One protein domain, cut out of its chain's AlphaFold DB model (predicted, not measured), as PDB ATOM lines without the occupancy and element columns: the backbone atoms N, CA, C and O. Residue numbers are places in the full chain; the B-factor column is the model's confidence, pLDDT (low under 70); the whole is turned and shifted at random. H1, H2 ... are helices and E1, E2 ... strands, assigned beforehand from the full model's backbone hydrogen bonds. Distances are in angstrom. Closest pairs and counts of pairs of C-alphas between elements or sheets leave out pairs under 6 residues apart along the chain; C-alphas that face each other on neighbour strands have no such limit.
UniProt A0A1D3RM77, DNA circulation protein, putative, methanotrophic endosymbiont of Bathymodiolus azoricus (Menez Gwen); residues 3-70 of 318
ATOM      1  N   TRP A   3     172.365 125.883  68.232       63.31
ATOM      2  CA  TRP A   3     171.317 124.871  68.374       63.31
ATOM      3  C   TRP A   3     170.031 125.215  67.605       63.31
ATOM      4  O   TRP A   3     169.550 124.399  66.820       63.31
ATOM      5  N   SER A   4     169.501 126.429  67.780       65.94
ATOM      6  CA  SER A   4     168.253 126.873  67.143       65.94
ATOM      7  C   SER A   4     168.363 126.911  65.617       65.94
ATOM      8  O   SER A   4     167.411 126.557  64.929       65.94
ATOM      9  N   ASN A   5     169.550 127.229  65.094       64.31
ATOM     10  CA  ASN A   5     169.812 127.298  63.655       64.31
ATOM     11  C   ASN A   5     169.766 125.910  62.987       64.31
ATOM     12  O   ASN A   5     169.541 125.802  61.789       64.31
ATOM     13  N   THR A   6     169.946 124.812  63.733       61.09
ATOM     14  CA  THR A   6     169.930 123.455  63.148       61.09
ATOM     15  C   THR A   6     168.535 122.948  62.760       61.09
ATOM     16  O   THR A   6     168.436 121.959  62.032       61.09
ATOM     17  N   PHE A   7     167.460 123.599  63.216       60.66
ATOM     18  CA  PHE A   7     166.081 123.183  62.927       60.66
ATOM     19  C   PHE A   7     165.605 123.578  61.524       60.66
ATOM     20  O   PHE A   7     164.690 122.942  61.009       60.66
ATOM     21  N   GLU A   8     166.240 124.566  60.892       61.06
ATOM     22  CA  GLU A   8     165.845 125.078  59.573       61.06
ATOM     23  C   GLU A   8     166.309 124.183  58.408       61.06
ATOM     24  O   GLU A   8     165.708 124.204  57.338       61.06
ATOM     25  N   TYR A   9     167.347 123.357  58.608       55.72
ATOM     26  CA  TYR A   9     168.033 122.648  57.514       55.72
ATOM     27  C   TYR A   9     167.607 121.187  57.298       55.72
ATOM     28  O   TYR A   9     167.943 120.611  56.266       55.72
ATOM     29  N   LEU A  10     166.886 120.561  58.236       55.06
ATOM     30  CA  LEU A  10     166.377 119.190  58.082       55.06
ATOM     31  C   LEU A  10     165.067 119.001  58.876       55.06
ATOM     32  O   LEU A  10     165.077 119.172  60.097       55.06
ATOM     33  N   PRO A  11     163.941 118.606  58.259       52.25
ATOM     34  CA  PRO A  11     162.742 118.207  58.995       52.25
ATOM     35  C   PRO A  11     162.945 116.874  59.749       52.25
ATOM     36  O   PRO A  11     163.850 116.093  59.461       52.25
ATOM     37  N   SER A  12     162.132 116.628  60.776       53.03
ATOM     38  CA  SER A  12     162.271 115.526  61.744       53.03
ATOM     39  C   SER A  12     161.740 114.175  61.235       53.03
ATOM     40  O   SER A  12     160.845 113.596  61.848       53.03
ATOM     41  N   SER A  13     162.239 113.674  60.104       46.66
ATOM     42  CA  SER A  13     161.674 112.477  59.453       46.66
ATOM     43  C   SER A  13     162.331 111.141  59.827       46.66
ATOM     44  O   SER A  13     161.778 110.098  59.497       46.66
ATOM     45  N   GLU A  14     163.465 111.122  60.536       46.78
ATOM     46  CA  GLU A  14     164.252 109.887  60.747       46.78
ATOM     47  C   GLU A  14     164.556 109.564  62.216       46.78
ATOM     48  O   GLU A  14     165.661 109.185  62.596       46.78
ATOM     49  N   THR A  15     163.556 109.688  63.079       51.44
ATOM     50  CA  THR A  15     163.552 108.979  64.362       51.44
ATOM     51  C   THR A  15     162.626 107.786  64.196       51.44
ATOM     52  O   THR A  15     161.416 107.944  64.348       51.44
ATOM     53  N   GLN A  16     163.141 106.612  63.812       50.06
ATOM     54  CA  GLN A  16     162.316 105.402  63.704       50.06
ATOM     55  C   GLN A  16     161.808 104.987  65.094       50.06
ATOM     56  O   GLN A  16     162.359 104.120  65.766       50.06
ATOM     57  N   ILE A  17     160.703 105.605  65.507       53.91
ATOM     58  CA  ILE A  17     159.895 105.258  66.678       53.91
ATOM     59  C   ILE A  17     159.504 103.765  66.641       53.91
ATOM     60  O   ILE A  17     159.306 103.160  67.690       53.91
ATOM     61  N   GLY A  18     159.477 103.143  65.454       51.19
ATOM     62  CA  GLY A  18     159.216 101.715  65.264       51.19
ATOM     63  C   GLY A  18     160.149 100.777  66.042       51.19
ATOM     64  O   GLY A  18     159.690  99.723  66.465       51.19
ATOM     65  N   TYR A  19     161.403 101.160  66.322       51.94
ATOM     66  CA  TYR A  19     162.273 100.373  67.216       51.94
ATOM     67  C   TYR A  19     161.741 100.341  68.660       51.94
ATOM     68  O   TYR A  19     161.801  99.313  69.327       51.94
ATOM     69  N   PHE A  20     161.178 101.454  69.143       55.69
ATOM     70  CA  PHE A  20     160.643 101.567  70.504       55.69
ATOM     71  C   PHE A  20     159.211 101.045  70.643       55.69
ATOM     72  O   PHE A  20     158.809 100.709  71.755       55.69
ATOM     73  N   LEU A  21     158.455 100.991  69.542       58.09
ATOM     74  CA  LEU A  21     157.053 100.559  69.518       58.09
ATOM     75  C   LEU A  21     156.838  99.147  68.941       58.09
ATOM     76  O   LEU A  21     155.711  98.663  68.949       58.09
ATOM     77  N   GLY A  22     157.883  98.490  68.430       57.62
ATOM     78  CA  GLY A  22     157.806  97.131  67.890       57.62
ATOM     79  C   GLY A  22     157.945  96.044  68.961       57.62
ATOM     80  O   GLY A  22     158.667  96.214  69.944       57.62
ATOM     81  N   SER A  23     157.310  94.890  68.737       58.25
ATOM     82  CA  SER A  23     157.433  93.689  69.586       58.25
ATOM     83  C   SER A  23     158.858  93.118  69.645       58.25
ATOM     84  O   SER A  23     159.201  92.409  70.583       58.25
ATOM     85  N   ASP A  24     159.717  93.470  68.685       63.25
ATOM     86  CA  ASP A  24     161.077  92.927  68.551       63.25
ATOM     87  C   ASP A  24     162.075  93.436  69.599       63.25
ATOM     88  O   ASP A  24     163.190  92.919  69.680       63.25
ATOM     89  N   ARG A  25     161.713  94.438  70.413       68.06
ATOM     90  CA  ARG A  25     162.603  95.012  71.438       68.06
ATOM     91  C   ARG A  25     162.983  94.009  72.531       68.06
ATOM     92  O   ARG A  25     164.019  94.170  73.183       68.06
ATOM     93  N   GLN A  26     162.144  93.001  72.761       76.19
ATOM     94  CA  GLN A  26     162.454  91.958  73.730       76.19
ATOM     95  C   GLN A  26     163.714  91.203  73.293       76.19
ATOM     96  O   GLN A  26     164.707  91.256  74.004       76.19
ATOM     97  N   ARG A  27     163.757  90.699  72.058       81.38
ATOM     98  CA  ARG A  27     164.873  89.882  71.555       81.38
ATOM     99  C   ARG A  27     165.965  90.624  70.777       81.38
ATOM    100  O   ARG A  27     167.012  90.046  70.507       81.38
ATOM    101  N   SER A  28     165.744  91.882  70.394       80.69
ATOM    102  CA  SER A  28     166.690  92.675  69.592       80.69
ATOM    103  C   SER A  28     167.221  93.886  70.352       80.69
ATOM    104  O   SER A  28     166.533  94.483  71.181       80.69
ATOM    105  N   THR A  29     168.448  94.275  70.032       80.88
ATOM    106  CA  THR A  29     169.053  95.556  70.403       80.88
ATOM    107  C   THR A  29     169.462  96.303  69.135       80.88
ATOM    108  O   THR A  29     169.366  95.771  68.032       80.88
ATOM    109  N   GLY A  30     169.867  97.558  69.254       70.75
ATOM    110  CA  GLY A  30     170.281  98.351  68.108       70.75
ATOM    111  C   GLY A  30     170.894  99.675  68.519       70.75
ATOM    112  O   GLY A  30     170.654 100.183  69.618       70.75
ATOM    113  N   GLN A  31     171.686 100.237  67.615       65.12
ATOM    114  CA  GLN A  31     172.278 101.552  67.790       65.12
ATOM    115  C   GLN A  31     171.276 102.601  67.310       65.12
ATOM    116  O   GLN A  31     170.920 102.660  66.134       65.12
ATOM    117  N   PHE A  32     170.802 103.440  68.230       62.97
ATOM    118  CA  PHE A  32     169.871 104.513  67.904       62.97
ATOM    119  C   PHE A  32     170.530 105.870  68.125       62.97
ATOM    120  O   PHE A  32     170.607 106.365  69.249       62.97
ATOM    121  N   TYR A  33     170.964 106.500  67.035       66.56
ATOM    122  CA  TYR A  33     171.327 107.911  67.047       66.56
ATOM    123  C   TYR A  33     170.176 108.736  66.490       66.56
ATOM    124  O   TYR A  33     169.843 108.674  65.310       66.56
ATOM    125  N   THR A  34     169.549 109.535  67.352       67.56
ATOM    126  CA  THR A  34     168.501 110.455  66.909       67.56
ATOM    127  C   THR A  34     169.096 111.575  66.075       67.56
ATOM    128  O   THR A  34     170.132 112.137  66.432       67.56
ATOM    129  N   GLN A  35     168.365 112.024  65.055       69.44
ATOM    130  CA  GLN A  35     168.656 113.280  64.351       69.44
ATOM    131  C   GLN A  35     168.898 114.456  65.324       69.44
ATOM    132  O   GLN A  35     169.759 115.299  65.091       69.44
ATOM    133  N   VAL A  36     168.205 114.479  66.469       72.94
ATOM    134  CA  VAL A  36     168.410 115.463  67.547       72.94
ATOM    135  C   VAL A  36     169.822 115.383  68.149       72.94
ATOM    136  O   VAL A  36     170.466 116.414  68.335       72.94
ATOM    137  N   SER A  37     170.345 114.177  68.393       76.81
ATOM    138  CA  SER A  37     171.719 113.976  68.881       76.81
ATOM    139  C   SER A  37     172.755 114.453  67.860       76.81
ATOM    140  O   SER A  37     173.732 115.106  68.226       76.81
ATOM    141  N   HIS A  38     172.520 114.192  66.569       77.50
ATOM    142  CA  HIS A  38     173.381 114.689  65.490       77.50
ATOM    143  C   HIS A  38     173.403 116.223  65.434       77.50
ATOM    144  O   HIS A  38     174.474 116.821  65.321       77.50
ATOM    145  N   ARG A  39     172.241 116.873  65.575       78.31
ATOM    146  CA  ARG A  39     172.146 118.342  65.642       78.31
ATOM    147  C   ARG A  39     172.900 118.913  66.831       78.31
ATOM    148  O   ARG A  39     173.628 119.884  66.660       78.31
ATOM    149  N   GLY A  40     172.770 118.290  68.001       84.31
ATOM    150  CA  GLY A  40     173.474 118.713  69.213       84.31
ATOM    151  C   GLY A  40     174.981 118.703  69.036       84.31
ATOM    152  O   GLY A  40     175.634 119.708  69.305       84.31
ATOM    153  N   ARG A  41     175.518 117.611  68.485       85.75
ATOM    154  CA  ARG A  41     176.948 117.499  68.165       85.75
ATOM    155  C   ARG A  41     177.391 118.542  67.141       85.75
ATOM    156  O   ARG A  41     178.398 119.204  67.350       85.75
ATOM    157  N   SER A  42     176.617 118.737  66.074       85.75
ATOM    158  CA  SER A  42     176.914 119.748  65.050       85.75
ATOM    159  C   SER A  42     176.941 121.166  65.632       85.75
ATOM    160  O   SER A  42     177.906 121.900  65.430       85.75
ATOM    161  N   ALA A  43     175.930 121.542  66.420       89.12
ATOM    162  CA  ALA A  43     175.870 122.843  67.083       89.12
ATOM    163  C   ALA A  43     177.018 123.041  68.088       89.12
ATOM    164  O   ALA A  43     177.590 124.129  68.160       89.12
ATOM    165  N   TYR A  44     177.374 121.992  68.835       91.75
ATOM    166  CA  TYR A  44     178.510 121.996  69.754       91.75
ATOM    167  C   TYR A  44     179.832 122.257  69.018       91.75
ATOM    168  O   TYR A  44     180.531 123.216  69.344       91.75
ATOM    169  N   LEU A  45     180.123 121.489  67.963       90.94
ATOM    170  CA  LEU A  45     181.341 121.648  67.161       90.94
ATOM    171  C   LEU A  45     181.409 123.024  66.473       90.94
ATOM    172  O   LEU A  45     182.461 123.656  66.466       90.94
ATOM    173  N   ARG A  46     180.285 123.548  65.964       91.12
ATOM    174  CA  ARG A  46     180.226 124.916  65.407       91.12
ATOM    175  C   ARG A  46     180.470 125.993  66.456       91.12
ATOM    176  O   ARG A  46     181.085 127.008  66.152       91.12
ATOM    177  N   THR A  47     180.005 125.781  67.685       94.62
ATOM    178  CA  THR A  47     180.256 126.715  68.791       94.62
ATOM    179  C   THR A  47     181.742 126.761  69.134       94.62
ATOM    180  O   THR A  47     182.281 127.850  69.323       94.62
ATOM    181  N   ILE A  48     182.414 125.605  69.148       94.25
ATOM    182  CA  ILE A  48     183.873 125.529  69.299       94.25
ATOM    183  C   ILE A  48     184.556 126.306  68.166       94.25
ATOM    184  O   ILE A  48     185.385 127.166  68.442       94.25
ATOM    185  N   GLU A  49     184.158 126.092  66.911       93.38
ATOM    186  CA  GLU A  49     184.740 126.797  65.759       93.38
ATOM    187  C   GLU A  49     184.540 128.325  65.823       93.38
ATOM    188  O   GLU A  49     185.458 129.095  65.541       93.38
ATOM    189  N   ILE A  50     183.366 128.794  66.260       95.44
ATOM    190  CA  ILE A  50     183.114 130.223  66.515       95.44
ATOM    191  C   ILE A  50     184.049 130.748  67.612       95.44
ATOM    192  O   ILE A  50     184.601 131.840  67.470       95.44
ATOM    193  N   ALA A  51     184.248 129.986  68.690       96.31
ATOM    194  CA  ALA A  51     185.140 130.370  69.780       96.31
ATOM    195  C   ALA A  51     186.605 130.469  69.325       96.31
ATOM    196  O   ALA A  51     187.284 131.435  69.670       96.31
ATOM    197  N   LYS A  52     187.069 129.538  68.482       95.81
ATOM    198  CA  LYS A  52     188.387 129.621  67.829       95.81
ATOM    199  C   LYS A  52     188.527 130.891  67.002       95.81
ATOM    200  O   LYS A  52     189.506 131.614  67.127       95.81
ATOM    201  N   LYS A  53     187.530 131.165  66.161       95.75
ATOM    202  CA  LYS A  53     187.605 132.233  65.161       95.75
ATOM    203  C   LYS A  53     187.461 133.642  65.736       95.75
ATOM    204  O   LYS A  53     188.025 134.574  65.172       95.75
ATOM    205  N   PHE A  54     186.665 133.812  66.789       97.00
ATOM    206  CA  PHE A  54     186.268 135.139  67.278       97.00
ATOM    207  C   PHE A  54     186.646 135.423  68.735       97.00
ATOM    208  O   PHE A  54     186.483 136.559  69.172       97.00
ATOM    209  N   TYR A  55     187.119 134.424  69.484       96.12
ATOM    210  CA  TYR A  55     187.399 134.546  70.920       96.12
ATOM    211  C   TYR A  55     188.775 133.984  71.310       96.12
ATOM    212  O   TYR A  55     188.978 133.621  72.468       96.12
ATOM    213  N   ASP A  56     189.702 133.891  70.350       95.38
ATOM    214  CA  ASP A  56     191.096 133.468  70.552       95.38
ATOM    215  C   ASP A  56     191.250 132.121  71.288       95.38
ATOM    216  O   ASP A  56     192.226 131.890  72.007       95.38
ATOM    217  N   MET A  57     190.283 131.207  71.129       97.19
ATOM    218  CA  MET A  57     190.388 129.867  71.708       97.19
ATOM    219  C   MET A  57     191.576 129.116  71.079       97.19
ATOM    220  O   MET A  57     191.610 128.976  69.854       97.19
ATOM    221  N   PRO A  58     192.508 128.565  71.882       96.75
ATOM    222  CA  PRO A  58     193.626 127.783  71.360       96.75
ATOM    223  C   PRO A  58     193.169 126.529  70.608       96.75
ATOM    224  O   PRO A  58     192.270 125.820  71.072       96.75
ATOM    225  N   ASP A  59     193.846 126.201  69.504       93.69
ATOM    226  CA  ASP A  59     193.541 125.017  68.685       93.69
ATOM    227  C   ASP A  59     193.545 123.724  69.506       93.69
ATOM    228  O   ASP A  59     192.594 122.951  69.449       93.69
ATOM    229  N   THR A  60     194.558 123.527  70.349       93.75
ATOM    230  CA  THR A  60     194.693 122.324  71.183       93.75
ATOM    231  C   THR A  60     193.539 122.155  72.171       93.75
ATOM    232  O   THR A  60     193.100 121.035  72.439       93.75
ATOM    233  N   TYR A  61     193.007 123.261  72.699       94.44
ATOM    234  CA  TYR A  61     191.852 123.227  73.591       94.44
ATOM    235  C   TYR A  61     190.564 122.921  72.822       94.44
ATOM    236  O   TYR A  61     189.748 122.114  73.269       94.44
ATOM    237  N   ALA A  62     190.408 123.503  71.633       93.31
ATOM    238  CA  ALA A  62     189.290 123.202  70.751       93.31
ATOM    239  C   ALA A  62     189.273 121.731  70.304       93.31
ATOM    240  O   ALA A  62     188.217 121.093  70.313       93.31
ATOM    241  N   GLU A  63     190.433 121.176  69.954       91.81
ATOM    242  CA  GLU A  63     190.587 119.763  69.604       91.81
ATOM    243  C   GLU A  63     190.204 118.861  70.774       91.81
ATOM    244  O   GLU A  63     189.404 117.947  70.594       91.81
ATOM    245  N   HIS A  64     190.698 119.160  71.980       90.88
ATOM    246  CA  HIS A  64     190.370 118.402  73.188       90.88
ATOM    247  C   HIS A  64     188.858 118.355  73.454       90.88
ATOM    248  O   HIS A  64     188.304 117.281  73.689       90.88
ATOM    249  N   LEU A  65     188.173 119.499  73.363       91.69
ATOM    250  CA  LEU A  65     186.716 119.571  73.524       91.69
ATOM    251  C   LEU A  65     185.972 118.801  72.421       91.69
ATOM    252  O   LEU A  65     184.957 118.153  72.679       91.69
ATOM    253  N   SER A  66     186.499 118.821  71.196       89.81
ATOM    254  CA  SER A  66     185.883 118.159  70.042       89.81
ATOM    255  C   SER A  66     185.861 116.632  70.157       89.81
ATOM    256  O   SER A  66     184.961 116.010  69.590       89.81
ATOM    257  N   ILE A  67     186.783 116.030  70.923       88.25
ATOM    258  CA  ILE A  67     186.869 114.572  71.136       88.25
ATOM    259  C   ILE A  67     185.526 113.985  71.602       88.25
ATOM    260  O   ILE A  67     185.096 112.943  71.106       88.25
ATOM    261  N   LEU A  68     184.819 114.687  72.495       82.06
ATOM    262  CA  LEU A  68     183.534 114.252  73.066       82.06
ATOM    263  C   LEU A  68     182.392 114.183  72.040       82.06
ATOM    264  O   LEU A  68     181.352 113.575  72.296       82.06
ATOM    265  N   ALA A  69     182.557 114.845  70.898       86.38
ATOM    266  CA  ALA A  69     181.544 114.960  69.860       86.38
ATOM    267  C   ALA A  69     181.998 114.356  68.524       86.38
ATOM    268  O   ALA A  69     181.336 114.596  67.509       86.38
ATOM    269  N   LEU A  70     183.084 113.568  68.512       82.81
ATOM    270  CA  LEU A  70     183.612 112.957  67.297       82.81
ATOM    271  C   LEU A  70     182.541 112.091  66.615       82.81
ATOM    272  O   LEU A  70     182.069 111.102  67.189       82.81
TER     273      LEU A  70
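This is residues 3 to 70 of the 318 residues of the protein "DNA circulation protein, putative" of methanotrophic endosymbiont of Bathymodiolus azoricus (Menez Gwen) (UniProt A0A1D3RM77). What shape does the chain trace? A two-helix hairpin, H2 with the shorter H3 folded back along it, continues at the end away from its turn into an open loop of chain that holds the short H1 and E1. Residues 3 to 17, which hold no named element, run from beside H2 to that loop, and residues 20 to 27 stick out. What is it made of? The 68 printed residues, mostly helix by class, have three named helices and one named strand in the order H1, E1, H2, H3; the whole is only just extended, close to loose, with a radius of gyration of the C-alphas of 16.6 A and spans of 52 by 26 by 10 A.

How do the first elements stand? H1, residues 18 to 21, and E1, residues 28 to 30, are only just apart, at 8.3 A. E1 pairs with no named strand. Which parts touch? H2, residues 35 to 54, and H3, residues 59 to 69, touch and form a helical hairpin, opposite ways at a shallow tilt of 6 degrees. Their closest C-alphas, of Arg 41 and Ala 69, are 5.5 A apart. What do the backbones show? Every O i to N i+4 pair is within hydrogen-bond range in H2, and 5 of 7 are in H3, while H1 is too short for such a pair.

Where does H1 begin? C-alpha 18 is at (159.216, 101.715, 65.264). How long are the two longer helices? H2 measures 28.2 A from first to last C-alpha, starting at (168.656, 113.280, 64.351). H3 measures 15.7 A and ends at (181.544, 114.960, 69.860).

How far does it reach? The two C-alphas farthest apart, of Ser 23 and Asp 56, are 52.1 A apart. Are there cuts or long links? The printed part has no cut, and no link is long. Where is confidence low? Residues 3 to 25 and 31 to 35 have pLDDT under 70.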